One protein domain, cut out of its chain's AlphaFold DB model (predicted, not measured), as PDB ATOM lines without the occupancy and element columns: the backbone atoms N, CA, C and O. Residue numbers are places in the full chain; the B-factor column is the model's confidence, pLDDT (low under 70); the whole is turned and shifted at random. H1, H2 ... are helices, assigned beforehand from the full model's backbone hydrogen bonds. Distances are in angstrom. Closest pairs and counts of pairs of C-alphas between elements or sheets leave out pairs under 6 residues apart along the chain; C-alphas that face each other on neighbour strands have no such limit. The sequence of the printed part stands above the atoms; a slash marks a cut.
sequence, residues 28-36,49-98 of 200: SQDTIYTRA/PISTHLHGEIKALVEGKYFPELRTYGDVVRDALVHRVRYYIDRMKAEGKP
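What this domain is: This is residues 28 to 36 and 49 to 98 of the 200 residues of an uncharacterized protein of Actinobacteria bacterium (UniProt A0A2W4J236). A helix of 22 residues, H2, makes a long arm, and a shorter helix, H1, meets it near its first residues, roughly as an L. Residues 28 to 36, before the cut, pass beside H2 with no named element. The printed part has 59 residues with two named helices, H1 then H2, and no named strand: all helix. It is loose, with a radius of gyration of the C-alphas of 14.0 A, and elongated, spanning 42 by 24 by 18 A.

Where its parts are: Ser 28 has its C-alpha at (196.462, 252.436, 129.142). H1, residues 52 to 64, begins at C-alpha 52 (179.924, 227.967, 133.739) and is 17.8 A long. H2, residues 73 to 94, is 32.1 A long and ends at C-alpha 94 (187.684, 261.183, 144.117).

How they stand to each other: H1, with residues 58 to 62 alone, touches H2, with residues 73 to 76 alone. Their closest C-alphas, those of Val 62 and Tyr 73, are 6.9 A apart. Their lines are only just about perpendicular, at 70.2 degrees. In H1 and H2 every O i to N i+4 pair is within hydrogen-bond range.

The domain as a whole: The C-alphas of Gly 64 and Gly 96, the two farthest apart, are 42.1 A apart. Residues 37 to 48 are not printed; C-alphas 36 and 49 are 22.3 A apart across the cut. The link from H1 to H2 is short. Residues 90 to 96, of which 90 to 94 belong to H2, stand free. Residue 36 alone has a pLDDT under 70.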
ATOM      1  N   SER A  28     197.366 252.292 130.272       80.19
ATOM      2  CA  SER A  28     196.462 252.436 129.142       80.19
ATOM      3  C   SER A  28     195.299 251.479 129.321       80.19
ATOM      4  O   SER A  28     195.489 250.329 129.713       80.19
ATOM      5  N   GLN A  29     194.098 251.955 129.012       80.00
ATOM      6  CA  GLN A  29     192.911 251.110 128.972       80.00
ATOM      7  C   GLN A  29     192.970 250.077 127.834       80.00
ATOM      8  O   GLN A  29     192.355 249.024 127.951       80.00
ATOM      9  N   ASP A  30     193.736 250.358 126.777       83.62
ATOM     10  CA  ASP A  30     193.855 249.492 125.597       83.62
ATOM     11  C   ASP A  30     194.996 248.464 125.714       83.62
ATOM     12  O   ASP A  30     195.155 247.603 124.850       83.62
ATOM     13  N   THR A  31     195.827 248.561 126.756       84.81
ATOM     14  CA  THR A  31     196.935 247.625 126.977       84.81
ATOM     15  C   THR A  31     196.446 246.396 127.728       84.81
ATOM     16  O   THR A  31     195.872 246.536 128.801       84.81
ATOM     17  N   ILE A  32     196.776 245.206 127.219       85.56
ATOM     18  CA  ILE A  32     196.471 243.935 127.883       85.56
ATOM     19  C   ILE A  32     197.609 243.542 128.842       85.56
ATOM     20  O   ILE A  32     198.758 243.356 128.430       85.56
ATOM     21  N   TYR A  33     197.301 243.371 130.129       86.50
ATOM     22  CA  TYR A  33     198.281 243.113 131.191       86.50
ATOM     23  C   TYR A  33     198.350 241.631 131.593       86.50
ATOM     24  O   TYR A  33     197.745 241.189 132.569       86.50
ATOM     25  N   THR A  34     199.164 240.844 130.887       79.44
ATOM     26  CA  THR A  34     199.091 239.369 130.943       79.44
ATOM     27  C   THR A  34     200.158 238.674 131.792       79.44
ATOM     28  O   THR A  34     200.143 237.455 131.915       79.44
ATOM     29  N   ARG A  35     201.127 239.383 132.385       73.19
ATOM     30  CA  ARG A  35     202.175 238.747 133.210       73.19
ATOM     31  C   ARG A  35     202.791 239.741 134.181       73.19
ATOM     32  O   ARG A  35     203.072 240.847 133.772       73.19
ATOM     33  N   ALA A  36     203.045 239.348 135.422       63.12
ATOM     34  CA  ALA A  36     204.151 239.902 136.196       63.12
ATOM     35  C   ALA A  36     204.674 238.800 137.091       63.12
ATOM     36  O   ALA A  36     203.922 238.157 137.827       63.12
ATOM     37  N   PRO A  49     185.640 231.417 141.961       88.75
ATOM     38  CA  PRO A  49     184.445 230.778 141.434       88.75
ATOM     39  C   PRO A  49     183.795 231.695 140.390       88.75
ATOM     40  O   PRO A  49     183.482 232.850 140.679       88.75
ATOM     41  N   ILE A  50     183.577 231.174 139.184       88.81
ATOM     42  CA  ILE A  50     182.875 231.863 138.094       88.81
ATOM     43  C   ILE A  50     181.754 230.976 137.550       88.81
ATOM     44  O   ILE A  50     181.784 229.755 137.709       88.81
ATOM     45  N   SER A  51     180.745 231.584 136.924       94.62
ATOM     46  CA  SER A  51     179.664 230.823 136.295       94.62
ATOM     47  C   SER A  51     180.191 229.999 135.117       94.62
ATOM     48  O   SER A  51     181.129 230.399 134.425       94.62
ATOM     49  N   THR A  52     179.563 228.852 134.859       93.81
ATOM     50  CA  THR A  52     179.924 227.967 133.739       93.81
ATOM     51  C   THR A  52     179.798 228.664 132.386       93.81
ATOM     52  O   THR A  52     180.636 228.456 131.515       93.81
ATOM     53  N   HIS A  53     178.794 229.532 132.230       92.50
ATOM     54  CA  HIS A  53     178.611 230.349 131.031       92.50
ATOM     55  C   HIS A  53     179.800 231.283 130.798       92.50
ATOM     56  O   HIS A  53     180.398 231.254 129.729       92.50
ATOM     57  N   LEU A  54     180.195 232.052 131.818       90.62
ATOM     58  CA  LEU A  54     181.321 232.976 131.696       90.62
ATOM     59  C   LEU A  54     182.642 232.231 131.478       90.62
ATOM     60  O   LEU A  54     183.476 232.675 130.698       90.62
ATOM     61  N   HIS A  55     182.821 231.078 132.125       92.12
ATOM     62  CA  HIS A  55     183.978 230.220 131.881       92.12
ATOM     63  C   HIS A  55     184.065 229.769 130.414       92.12
ATOM     64  O   HIS A  55     185.158 229.756 129.853       92.12
ATOM     65  N   GLY A  56     182.932 229.435 129.784       91.62
ATOM     66  CA  GLY A  56     182.868 229.102 128.359       91.62
ATOM     67  C   GLY A  56     183.351 230.243 127.461       91.62
ATOM     68  O   GLY A  56     184.184 230.015 126.587       91.62
ATOM     69  N   GLU A  57     182.912 231.471 127.735       92.69
ATOM     70  CA  GLU A  57     183.336 232.660 126.980       92.69
ATOM     71  C   GLU A  57     184.818 232.995 127.205       92.69
ATOM     72  O   GLU A  57     185.547 233.267 126.256       92.69
ATOM     73  N   ILE A  58     185.311 232.906 128.446       91.50
ATOM     74  CA  ILE A  58     186.738 233.117 128.744       91.50
ATOM     75  C   ILE A  58     187.594 232.069 128.028       91.50
ATOM     76  O   ILE A  58     188.638 232.399 127.465       91.50
ATOM     77  N   LYS A  59     187.152 230.809 128.016       91.44
ATOM     78  CA  LYS A  59     187.821 229.746 127.267       91.44
ATOM     79  C   LYS A  59     187.875 230.078 125.775       91.44
ATOM     80  O   LYS A  59     188.943 229.984 125.180       91.44
ATOM     81  N   ALA A  60     186.758 230.515 125.194       90.62
ATOM     82  CA  ALA A  60     186.697 230.914 123.791       90.62
ATOM     83  C   ALA A  60     187.616 232.108 123.478       90.62
ATOM     84  O   ALA A  60     188.225 232.135 122.412       90.62
ATOM     85  N   LEU A  61     187.780 233.059 124.404       89.94
ATOM     86  CA  LEU A  61     188.727 234.170 124.252       89.94
ATOM     87  C   LEU A  61     190.183 233.691 124.201       89.94
ATOM     88  O   LEU A  61     190.924 234.099 123.308       89.94
ATOM     89  N   VAL A  62     190.576 232.806 125.122       91.12
ATOM     90  CA  VAL A  62     191.943 232.258 125.190       91.12
ATOM     91  C   VAL A  62     192.246 231.363 123.980       91.12
ATOM     92  O   VAL A  62     193.328 231.429 123.401       91.12
ATOM     93  N   GLU A  63     191.295 230.526 123.565       90.50
ATOM     94  CA  GLU A  63     191.482 229.587 122.449       90.50
ATOM     95  C   GLU A  63     191.319 230.250 121.075       90.50
ATOM     96  O   GLU A  63     191.976 229.851 120.111       90.50
ATOM     97  N   GLY A  64     190.464 231.271 120.978       85.12
ATOM     98  CA  GLY A  64     190.092 231.930 119.728       85.12
ATOM     99  C   GLY A  64     191.184 232.814 119.126       85.12
ATOM    100  O   GLY A  64     191.064 233.210 117.970       85.12
ATOM    101  N   LYS A  65     192.256 233.110 119.878       75.38
ATOM    102  CA  LYS A  65     193.399 233.944 119.450       75.38
ATOM    103  C   LYS A  65     193.016 235.345 118.946       75.38
ATOM    104  O   LYS A  65     193.812 235.977 118.258       75.38
ATOM    105  N   TYR A  66     191.829 235.840 119.303       84.06
ATOM    106  CA  TYR A  66     191.397 237.210 118.998       84.06
ATOM    107  C   TYR A  66     192.337 238.248 119.621       84.06
ATOM    108  O   TYR A  66     192.606 239.280 119.015       84.06
ATOM    109  N   PHE A  67     192.868 237.925 120.801       84.94
ATOM    110  CA  PHE A  67     193.885 238.689 121.514       84.94
ATOM    111  C   PHE A  67     195.087 237.771 121.763       84.94
ATOM    112  O   PHE A  67     195.046 236.955 122.690       84.94
ATOM    113  N   PRO A  68     196.131 237.827 120.917       84.00
ATOM    114  CA  PRO A  68     197.296 236.941 121.013       84.00
ATOM    115  C   PRO A  68     198.018 236.976 122.370       84.00
ATOM    116  O   PRO A  68     198.721 236.031 122.731       84.00
ATOM    117  N   GLU A  69     197.856 238.065 123.116       83.88
ATOM    118  CA  GLU A  69     198.419 238.281 124.442       83.88
ATOM    119  C   GLU A  69     197.791 237.350 125.492       83.88
ATOM    120  O   GLU A  69     198.495 236.882 126.394       83.88
ATOM    121  N   LEU A  70     196.492 237.046 125.358       88.25
ATOM    122  CA  LEU A  70     195.701 236.233 126.287       88.25
ATOM    123  C   LEU A  70     195.930 234.738 126.038       88.25
ATOM    124  O   LEU A  70     195.128 234.048 125.414       88.25
ATOM    125  N   ARG A  71     197.046 234.218 126.548       86.50
ATOM    126  CA  ARG A  71     197.472 232.824 126.345       86.50
ATOM    127  C   ARG A  71     196.927 231.882 127.407       86.50
ATOM    128  O   ARG A  71     196.885 230.671 127.194       86.50
ATOM    129  N   THR A  72     196.553 232.414 128.567       89.62
ATOM    130  CA  THR A  72     196.059 231.628 129.698       89.62
ATOM    131  C   THR A  72     194.837 232.270 130.351       89.62
ATOM    132  O   THR A  72     194.633 233.479 130.272       89.62
ATOM    133  N   TYR A  73     194.053 231.477 131.088       89.25
ATOM    134  CA  TYR A  73     192.995 232.005 131.964       89.25
ATOM    135  C   TYR A  73     193.535 233.017 132.983       89.25
ATOM    136  O   TYR A  73     192.848 233.973 133.338       89.25
ATOM    137  N   GLY A  74     194.771 232.808 133.451       87.56
ATOM    138  CA  GLY A  74     195.446 233.725 134.362       87.56
ATOM    139  C   GLY A  74     195.672 235.097 133.733       87.56
ATOM    140  O   GLY A  74     195.494 236.095 134.421       87.56
ATOM    141  N   ASP A  75     195.979 235.146 132.437       87.88
ATOM    142  CA  ASP A  75     196.199 236.391 131.694       87.88
ATOM    143  C   ASP A  75     194.913 237.226 131.663       87.88
ATOM    144  O   ASP A  75     194.948 238.411 131.977       87.88
ATOM    145  N   VAL A  76     193.768 236.584 131.397       90.50
ATOM    146  CA  VAL A  76     192.443 237.233 131.387       90.50
ATOM    147  C   VAL A  76     192.084 237.779 132.767       90.50
ATOM    148  O   VAL A  76     191.654 238.922 132.914       90.50
ATOM    149  N   VAL A  77     192.254 236.957 133.804       89.06
ATOM    150  CA  VAL A  77     191.937 237.357 135.180       89.06
ATOM    151  C   VAL A  77     192.848 238.495 135.632       89.06
ATOM    152  O   VAL A  77     192.389 239.432 136.282       89.06
ATOM    153  N   ARG A  78     194.135 238.425 135.296       87.31
ATOM    154  CA  ARG A  78     195.119 239.440 135.654       87.31
ATOM    155  C   ARG A  78     194.816 240.774 134.986       87.31
ATOM    156  O   ARG A  78     194.794 241.783 135.685       87.31
ATOM    157  N   ASP A  79     194.545 240.758 133.689       90.44
ATOM    158  CA  ASP A  79     194.169 241.941 132.926       90.44
ATOM    159  C   ASP A  79     192.971 242.655 133.573       90.44
ATOM    160  O   ASP A  79     193.065 243.805 134.020       90.44
ATOM    161  N   ALA A  80     191.891 241.903 133.809       89.94
ATOM    162  CA  ALA A  80     190.705 242.408 134.487       89.94
ATOM    163  C   ALA A  80     191.011 242.977 135.886       89.94
ATOM    164  O   ALA A  80     190.461 244.013 136.274       89.94
ATOM    165  N   LEU A  81     191.891 242.329 136.660       89.44
ATOM    166  CA  LEU A  81     192.296 242.802 137.985       89.44
ATOM    167  C   LEU A  81     193.086 244.113 137.921       89.44
ATOM    168  O   LEU A  81     192.809 245.003 138.725       89.44
ATOM    169  N   VAL A  82     194.028 244.264 136.987       90.31
ATOM    170  CA  VAL A  82     194.836 245.489 136.840       90.31
ATOM    171  C   VAL A  82     193.935 246.689 136.552       90.31
ATOM    172  O   VAL A  82     194.020 247.700 137.261       90.31
ATOM    173  N   HIS A  83     193.019 246.554 135.590       90.19
ATOM    174  CA  HIS A  83     192.043 247.595 135.264       90.19
ATOM    175  C   HIS A  83     191.101 247.876 136.443       90.19
ATOM    176  O   HIS A  83     190.841 249.030 136.798       90.19
ATOM    177  N   ARG A  84     190.619 246.828 137.123       90.94
ATOM    178  CA  ARG A  84     189.664 246.994 138.223       90.94
ATOM    179  C   ARG A  84     190.287 247.623 139.469       90.94
ATOM    180  O   ARG A  84     189.639 248.441 140.122       90.94
ATOM    181  N   VAL A  85     191.530 247.279 139.799       91.25
ATOM    182  CA  VAL A  85     192.277 247.914 140.893       91.25
ATOM    183  C   VAL A  85     192.520 249.386 140.581       91.25
ATOM    184  O   VAL A  85     192.320 250.223 141.465       91.25
ATOM    185  N   ARG A  86     192.861 249.722 139.329       90.62
ATOM    186  CA  ARG A  86     193.015 251.116 138.908       90.62
ATOM    187  C   ARG A  86     191.732 251.920 139.114       90.62
ATOM    188  O   ARG A  86     191.765 252.962 139.764       90.62
ATOM    189  N   TYR A  87     190.599 251.380 138.668       89.06
ATOM    190  CA  TYR A  87     189.287 251.985 138.896       89.06
ATOM    191  C   TYR A  87     189.023 252.276 140.385       89.06
ATOM    192  O   TYR A  87     188.562 253.362 140.741       89.06
ATOM    193  N   TYR A  88     189.330 251.329 141.281       91.06
ATOM    194  CA  TYR A  88     189.140 251.548 142.716       91.06
ATOM    195  C   TYR A  88     190.068 252.627 143.278       91.06
ATOM    196  O   TYR A  88     189.617 253.415 144.107       91.06
ATOM    197  N   ILE A  89     191.319 252.705 142.818       91.19
ATOM    198  CA  ILE A  89     192.250 253.779 143.191       91.19
ATOM    199  C   ILE A  89     191.672 255.142 142.794       91.19
ATOM    200  O   ILE A  89     191.608 256.043 143.631       91.19
ATOM    201  N   ASP A  90     191.208 255.290 141.554       88.62
ATOM    202  CA  ASP A  90     190.682 256.563 141.053       88.62
ATOM    203  C   ASP A  90     189.407 256.979 141.798       88.62
ATOM    204  O   ASP A  90     189.272 258.126 142.234       88.62
ATOM    205  N   ARG A  91     188.511 256.022 142.068       89.31
ATOM    206  CA  ARG A  91     187.323 256.263 142.893       89.31
ATOM    207  C   ARG A  91     187.684 256.665 144.326       89.31
ATOM    208  O   ARG A  91     187.077 257.578 144.878       89.31
ATOM    209  N   MET A  92     188.668 256.006 144.936       92.25
ATOM    210  CA  MET A  92     189.134 256.355 146.279       92.25
ATOM    211  C   MET A  92     189.701 257.776 146.322       92.25
ATOM    212  O   MET A  92     189.371 258.515 147.246       92.25
ATOM    213  N   LYS A  93     190.481 258.187 145.315       90.94
ATOM    214  CA  LYS A  93     190.984 259.565 145.201       90.94
ATOM    215  C   LYS A  93     189.853 260.583 145.101       90.94
ATOM    216  O   LYS A  93     189.881 261.580 145.816       90.94
ATOM    217  N   ALA A  94     188.852 260.313 144.261       89.38
ATOM    218  CA  ALA A  94     187.684 261.183 144.117       89.38
ATOM    219  C   ALA A  94     186.902 261.336 145.434       89.38
ATOM    220  O   ALA A  94     186.374 262.405 145.726       89.38
ATOM    221  N   GLU A  95     186.873 260.287 146.258       93.31
ATOM    222  CA  GLU A  95     186.257 260.288 147.590       93.31
ATOM    223  C   GLU A  95     187.197 260.816 148.703       93.31
ATOM    224  O   GLU A  95     186.846 260.748 149.880       93.31
ATOM    225  N   GLY A  96     188.397 261.313 148.372       92.19
ATOM    226  CA  GLY A  96     189.375 261.819 149.346       92.19
ATOM    227  C   GLY A  96     189.988 260.741 150.251       92.19
ATOM    228  O   GLY A  96     190.494 261.046 151.331       92.19
ATOM    229  N   LYS A  97     189.926 259.469 149.844       93.31
ATOM    230  CA  LYS A  97     190.428 258.321 150.611       93.31
ATOM    231  C   LYS A  97     191.915 258.067 150.337       93.31
ATOM    232  O   LYS A  97     192.384 258.270 149.217       93.31
ATOM    233  N   PRO A  98     192.668 257.557 151.327       92.31
ATOM    234  CA  PRO A  98     194.085 257.262 151.151       92.31
ATOM    235  C   PRO A  98     194.305 256.079 150.198       92.31
ATOM    236  O   PRO A  98     193.799 254.985 150.435       92.31
TER     237      PRO A  98